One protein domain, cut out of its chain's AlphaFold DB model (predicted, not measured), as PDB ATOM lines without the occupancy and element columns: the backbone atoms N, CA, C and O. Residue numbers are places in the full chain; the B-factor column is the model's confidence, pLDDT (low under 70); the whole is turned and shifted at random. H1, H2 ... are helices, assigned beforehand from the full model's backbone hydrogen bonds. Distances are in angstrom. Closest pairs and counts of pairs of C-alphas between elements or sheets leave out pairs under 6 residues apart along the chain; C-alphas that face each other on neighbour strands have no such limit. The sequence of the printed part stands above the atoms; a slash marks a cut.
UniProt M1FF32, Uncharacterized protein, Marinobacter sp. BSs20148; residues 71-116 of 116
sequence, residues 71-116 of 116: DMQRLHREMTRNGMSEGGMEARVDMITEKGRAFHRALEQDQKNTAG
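AT A GLANCE: This is residues 71 to 116 of the 116 residues of an uncharacterized protein of Marinobacter sp. BSs20148 (UniProt M1FF32). A helical hairpin of H1 and H2 makes a small compact body, and a longer third helix, H3, leads away from one end of it as an arm. H3 makes a wide corner with H2, its first part near the hairpin and residues 105 to 116, of which 105 to 114 belong to H3, sticking out free. The printed part has 46 residues with three named helices, in the order H1, H2, H3, and no named strand; the class is all helix. The whole is only just loose, close to compact, with a radius of gyration of the C-alphas of 11.4 A, and its elongated outline spans 37 by 21 by 15 A.

IN THESE COORDINATES: H1 is residues 71 to 81, 15.1 A from first to last C-alpha, and begins with C-alpha 71 at (-26.541, 5.022, 57.997). H2 is residues 86 to 95, 14.2 A long, with C-alpha 86 at (-35.452, 18.182, 49.308). H3 is residues 98 to 114, 24.3 A long, and ends with C-alpha 114 at (-13.815, -5.377, 41.675).

HOW THE PARTS SIT: H1 and H2 form a helical hairpin and touch, the closest C-alphas being those of Met 79 and Gly 88, 4.3 A apart. They run opposite ways at a steep tilt of 44 degrees. H1 and H3 only just touch, with 3 pairs of C-alphas within 8 A, and H3 does so with residues 99 to 103 alone. Their closest C-alphas, of Met 72 and Gly 100, are 6.6 A apart, and their lines are about perpendicular at 76 degrees. H2 and H3 are close but not clearly touching, with the C-alphas of Met 95 and Arg 101 the closest at 6.4 A. Their lines are about perpendicular at 84 degrees. In H1, H2 and H3 every O i to N i+4 pair is within hydrogen-bond range.

THE WHOLE: The C-alphas farthest apart, of Glu 86 and Gly 116, are 37.0 A apart. The printed part has no cut, and the links H1 to H2 and H2 to H3 are tight. The mean pLDDT of the printed part is 87.9, and residues 115 to 116 are under 70.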
ATOM      1  N   ASP A  71     -26.056   3.645  58.092       92.88
ATOM      2  CA  ASP A  71     -26.541   5.022  57.997       92.88
ATOM      3  C   ASP A  71     -25.979   5.685  56.739       92.88
ATOM      4  O   ASP A  71     -26.731   6.255  55.954       92.88
ATOM      5  N   MET A  72     -24.681   5.506  56.474       93.25
ATOM      6  CA  MET A  72     -24.039   6.019  55.258       93.25
ATOM      7  C   MET A  72     -24.585   5.350  53.989       93.25
ATOM      8  O   MET A  72     -24.819   6.028  52.990       93.25
ATOM      9  N   GLN A  73     -24.864   4.043  54.027       93.69
ATOM     10  CA  GLN A  73     -25.520   3.347  52.912       93.69
ATOM     11  C   GLN A  73     -26.916   3.909  52.629       93.69
ATOM     12  O   GLN A  73     -27.278   4.129  51.469       93.69
ATOM     13  N   ARG A  74     -27.711   4.131  53.682       94.19
ATOM     14  CA  ARG A  74     -29.057   4.690  53.561       94.19
ATOM     15  C   ARG A  74     -29.002   6.105  52.996       94.19
ATOM     16  O   ARG A  74     -29.720   6.390  52.044       94.19
ATOM     17  N   LEU A  75     -28.120   6.937  53.531       93.69
ATOM     18  CA  LEU A  75     -27.939   8.321  53.117       93.69
ATOM     19  C   LEU A  75     -27.484   8.423  51.654       93.69
ATOM     20  O   LEU A  75     -28.065   9.160  50.861       93.69
ATOM     21  N   HIS A  76     -26.513   7.598  51.252       94.25
ATOM     22  CA  HIS A  76     -26.101   7.483  49.857       94.25
ATOM     23  C   HIS A  76     -27.273   7.068  48.957       94.25
ATOM     24  O   HIS A  76     -27.506   7.676  47.916       94.25
ATOM     25  N   ARG A  77     -28.074   6.081  49.379       93.62
ATOM     26  CA  ARG A  77     -29.255   5.635  48.625       93.62
ATOM     27  C   ARG A  77     -30.322   6.722  48.513       93.62
ATOM     28  O   ARG A  77     -30.936   6.839  47.455       93.62
ATOM     29  N   GLU A  78     -30.564   7.489  49.571       93.44
ATOM     30  CA  GLU A  78     -31.516   8.605  49.573       93.44
ATOM     31  C   GLU A  78     -31.056   9.719  48.632       93.44
ATOM     32  O   GLU A  78     -31.843  10.169  47.798       93.44
ATOM     33  N   MET A  79     -29.768  10.061  48.656       93.19
ATOM     34  CA  MET A  79     -29.164  10.956  47.673       93.19
ATOM     35  C   MET A  79     -29.335  10.435  46.238       93.19
ATOM     36  O   MET A  79     -29.725  11.198  45.356       93.19
ATOM     37  N   THR A  80     -29.012   9.166  45.965       91.12
ATOM     38  CA  THR A  80     -29.086   8.611  44.601       91.12
ATOM     39  C   THR A  80     -30.527   8.547  44.108       91.12
ATOM     40  O   THR A  80     -30.813   8.930  42.976       91.12
ATOM     41  N   ARG A  81     -31.447   8.070  44.951       93.12
ATOM     42  CA  ARG A  81     -32.846   7.845  44.579       93.12
ATOM     43  C   ARG A  81     -33.629   9.145  44.465       93.12
ATOM     44  O   ARG A  81     -34.420   9.297  43.543       93.12
ATOM     45  N   ASN A  82     -33.417  10.065  45.401       94.38
ATOM     46  CA  ASN A  82     -34.241  11.257  45.557       94.38
ATOM     47  C   ASN A  82     -33.457  12.535  45.251       94.38
ATOM     48  O   ASN A  82     -33.800  13.599  45.751       94.38
ATOM     49  N   GLY A  83     -32.400  12.453  44.444       87.88
ATOM     50  CA  GLY A  83     -31.357  13.473  44.371       87.88
ATOM     51  C   GLY A  83     -31.770  14.893  43.968       87.88
ATOM     52  O   GLY A  83     -30.985  15.815  44.190       87.88
ATOM     53  N   MET A  84     -32.945  15.078  43.368       89.62
ATOM     54  CA  MET A  84     -33.504  16.398  43.034       89.62
ATOM     55  C   MET A  84     -34.599  16.851  44.009       89.62
ATOM     56  O   MET A  84     -35.070  17.978  43.915       89.62
ATOM     57  N   SER A  85     -35.014  15.979  44.926       93.56
ATOM     58  CA  SER A  85     -35.933  16.324  46.008       93.56
ATOM     59  C   SER A  85     -35.181  16.954  47.178       93.56
ATOM     60  O   SER A  85     -33.977  16.741  47.337       93.56
ATOM     61  N   GLU A  86     -35.929  17.632  48.040       91.12
ATOM     62  CA  GLU A  86     -35.452  18.182  49.308       91.12
ATOM     63  C   GLU A  86     -34.700  17.136  50.146       91.12
ATOM     64  O   GLU A  86     -33.516  17.316  50.415       91.12
ATOM     65  N   GLY A  87     -35.303  15.970  50.407       90.88
ATOM     66  CA  GLY A  87     -34.645  14.905  51.176       90.88
ATOM     67  C   GLY A  87     -33.385  14.335  50.506       90.88
ATOM     68  O   GLY A  87     -32.461  13.882  51.175       90.88
ATOM     69  N   GLY A  88     -33.290  14.387  49.174       93.00
ATOM     70  CA  GLY A  88     -32.051  14.026  48.481       93.00
ATOM     71  C   GLY A  88     -30.974  15.103  48.574       93.00
ATOM     72  O   GLY A  88     -29.793  14.762  48.602       93.00
ATOM     73  N   MET A  89     -31.349  16.384  48.629       92.88
ATOM     74  CA  MET A  89     -30.412  17.484  48.872       92.88
ATOM     75  C   MET A  89     -29.906  17.475  50.315       92.88
ATOM     76  O   MET A  89     -28.707  17.635  50.521       92.88
ATOM     77  N   GLU A  90     -30.767  17.196  51.293       93.75
ATOM     78  CA  GLU A  90     -30.370  16.985  52.691       93.75
ATOM     79  C   GLU A  90     -29.370  15.832  52.811       93.75
ATOM     80  O   GLU A  90     -28.274  16.002  53.347       93.75
ATOM     81  N   ALA A  91     -29.671  14.695  52.177       92.88
ATOM     82  CA  ALA A  91     -28.754  13.564  52.146       92.88
ATOM     83  C   ALA A  91     -27.393  13.912  51.514       92.88
ATOM     84  O   ALA A  91     -26.357  13.404  51.945       92.88
ATOM     85  N   ARG A  92     -27.351  14.806  50.513       91.75
ATOM     86  CA  ARG A  92     -26.079  15.323  49.970       91.75
ATOM     87  C   ARG A  92     -25.326  16.158  50.992       91.75
ATOM     88  O   ARG A  92     -24.115  15.988  51.097       91.75
ATOM     89  N   VAL A  93     -26.009  17.051  51.708       93.44
ATOM     90  CA  VAL A  93     -25.390  17.906  52.731       93.44
ATOM     91  C   VAL A  93     -24.705  17.047  53.792       93.44
ATOM     92  O   VAL A  93     -23.520  17.246  54.068       93.44
ATOM     93  N   ASP A  94     -25.384  16.014  54.280       92.75
ATOM     94  CA  ASP A  94     -24.816  15.090  55.265       92.75
ATOM     95  C   ASP A  94     -23.663  14.248  54.690       92.75
ATOM     96  O   ASP A  94     -22.686  13.938  55.381       92.75
ATOM     97  N   MET A  95     -23.703  13.924  53.395       90.44
ATOM     98  CA  MET A  95     -22.635  13.177  52.715       90.44
ATOM     99  C   MET A  95     -21.393  14.019  52.393       90.44
ATOM    100  O   MET A  95     -20.326  13.463  52.126       90.44
ATOM    101  N   ILE A  96     -21.483  15.350  52.471       90.75
ATOM    102  CA  ILE A  96     -20.322  16.247  52.357       90.75
ATOM    103  C   ILE A  96     -19.490  16.236  53.653       90.75
ATOM    104  O   ILE A  96     -18.369  16.739  53.667       90.75
ATOM    105  N   THR A  97     -19.960  15.617  54.738       90.81
ATOM    106  CA  THR A  97     -19.165  15.440  55.966       90.81
ATOM    107  C   THR A  97     -17.931  14.553  55.748       90.81
ATOM    108  O   THR A  97     -17.791  13.857  54.743       90.81
ATOM    109  N   GLU A  98     -16.995  14.550  56.702       86.12
ATOM    110  CA  GLU A  98     -15.801  13.693  56.635       86.12
ATOM    111  C   GLU A  98     -16.151  12.201  56.514       86.12
ATOM    112  O   GLU A  98     -15.544  11.492  55.710       86.12
ATOM    113  N   LYS A  99     -17.182  11.742  57.239       86.12
ATOM    114  CA  LYS A  99     -17.666  10.354  57.180       86.12
ATOM    115  C   LYS A  99     -18.266  10.017  55.814       86.12
ATOM    116  O   LYS A  99     -17.916   8.983  55.249       86.12
ATOM    117  N   GLY A 100     -19.100  10.899  55.257       90.00
ATOM    118  CA  GLY A 100     -19.669  10.716  53.917       90.00
ATOM    119  C   GLY A 100     -18.603  10.738  52.817       90.00
ATOM    120  O   GLY A 100     -18.590   9.876  51.936       90.00
ATOM    121  N   ARG A 101     -17.616  11.637  52.925       88.75
ATOM    122  CA  ARG A 101     -16.447  11.667  52.033       88.75
ATOM    123  C   ARG A 101     -15.601  10.400  52.132       88.75
ATOM    124  O   ARG A 101     -15.165   9.887  51.105       88.75
ATOM    125  N   ALA A 102     -15.371   9.884  53.338       89.19
ATOM    126  CA  ALA A 102     -14.672   8.615  53.534       89.19
ATOM    127  C   ALA A 102     -15.453   7.442  52.919       89.19
ATOM    128  O   ALA A 102     -14.848   6.582  52.285       89.19
ATOM    129  N   PHE A 103     -16.782   7.445  53.039       89.56
ATOM    130  CA  PHE A 103     -17.654   6.440  52.436       89.56
ATOM    131  C   PHE A 103     -17.618   6.466  50.901       89.56
ATOM    132  O   PHE A 103     -17.438   5.419  50.289       89.56
ATOM    133  N   HIS A 104     -17.686   7.640  50.262       89.06
ATOM    134  CA  HIS A 104     -17.520   7.754  48.803       89.06
ATOM    135  C   HIS A 104     -16.146   7.281  48.329       89.06
ATOM    136  O   HIS A 104     -16.053   6.511  47.376       89.06
ATOM    137  N   ARG A 105     -15.075   7.682  49.026       86.25
ATOM    138  CA  ARG A 105     -13.716   7.212  48.717       86.25
ATOM    139  C   ARG A 105     -13.605   5.694  48.817       86.25
ATOM    140  O   ARG A 105     -12.852   5.099  48.051       86.25
ATOM    141  N   ALA A 106     -14.328   5.094  49.762       86.88
ATOM    142  CA  ALA A 106     -14.371   3.654  49.901       86.88
ATOM    143  C   ALA A 106     -15.159   2.990  48.754       86.88
ATOM    144  O   ALA A 106     -14.692   2.044  48.135       86.88
ATOM    145  N   LEU A 107     -16.312   3.534  48.363       86.81
ATOM    146  CA  LEU A 107     -17.050   3.013  47.205       86.81
ATOM    147  C   LEU A 107     -16.219   3.049  45.910       86.81
ATOM    148  O   LEU A 107     -16.243   2.098  45.134       86.81
ATOM    149  N   GLU A 108     -15.454   4.119  45.680       84.62
ATOM    150  CA  GLU A 108     -14.582   4.236  44.503       84.62
ATOM    151  C   GLU A 108     -13.428   3.226  44.501       84.62
ATOM    152  O   GLU A 108     -13.043   2.722  43.446       84.62
ATOM    153  N   GLN A 109     -12.840   2.955  45.667       82.50
ATOM    154  CA  GLN A 109     -11.773   1.963  45.809       82.50
ATOM    155  C   GLN A 109     -12.319   0.539  45.634       82.50
ATOM    156  O   GLN A 109     -11.707  -0.250  44.918       82.50
ATOM    157  N   ASP A 110     -13.496   0.235  46.189       83.19
ATOM    158  CA  ASP A 110     -14.179  -1.055  46.016       83.19
ATOM    159  C   ASP A 110     -14.482  -1.363  44.541       83.19
ATOM    160  O   ASP A 110     -14.193  -2.454  44.048       83.19
ATOM    161  N   GLN A 111     -14.986  -0.367  43.801       79.44
ATOM    162  CA  GLN A 111     -15.242  -0.502  42.365       79.44
ATOM    163  C   GLN A 111     -13.964  -0.778  41.571       79.44
ATOM    164  O   GLN A 111     -13.969  -1.628  40.684       79.44
ATOM    165  N   LYS A 112     -12.862  -0.089  41.891       78.44
ATOM    166  CA  LYS A 112     -11.564  -0.305  41.230       78.44
ATOM    167  C   LYS A 112     -11.014  -1.702  41.497       78.44
ATOM    168  O   LYS A 112     -10.488  -2.314  40.578       78.44
ATOM    169  N   ASN A 113     -11.170  -2.198  42.722       74.94
ATOM    170  CA  ASN A 113     -10.720  -3.534  43.105       74.94
ATOM    171  C   ASN A 113     -11.586  -4.647  42.491       74.94
ATOM    172  O   ASN A 113     -11.075  -5.724  42.228       74.94
ATOM    173  N   THR A 114     -12.880  -4.397  42.267       71.25
ATOM    174  CA  THR A 114     -13.815  -5.377  41.675       71.25
ATOM    175  C   THR A 114     -13.727  -5.436  40.145       71.25
ATOM    176  O   THR A 114     -14.107  -6.435  39.541       71.25
ATOM    177  N   ALA A 115     -13.266  -4.361  39.501       66.75
ATOM    178  CA  ALA A 115     -13.160  -4.261  38.045       66.75
ATOM    179  C   ALA A 115     -11.820  -4.763  37.464       66.75
ATOM    180  O   ALA A 115     -11.658  -4.732  36.243       66.75
ATOM    181  N   GLY A 116     -10.867  -5.167  38.313       46.34
ATOM    182  CA  GLY A 116      -9.580  -5.763  37.926       46.34
ATOM    183  C   GLY A 116      -9.582  -7.274  38.085       46.34
ATOM    184  O   GLY A 116      -8.892  -7.927  37.273       46.34
TER     185      GLY A 116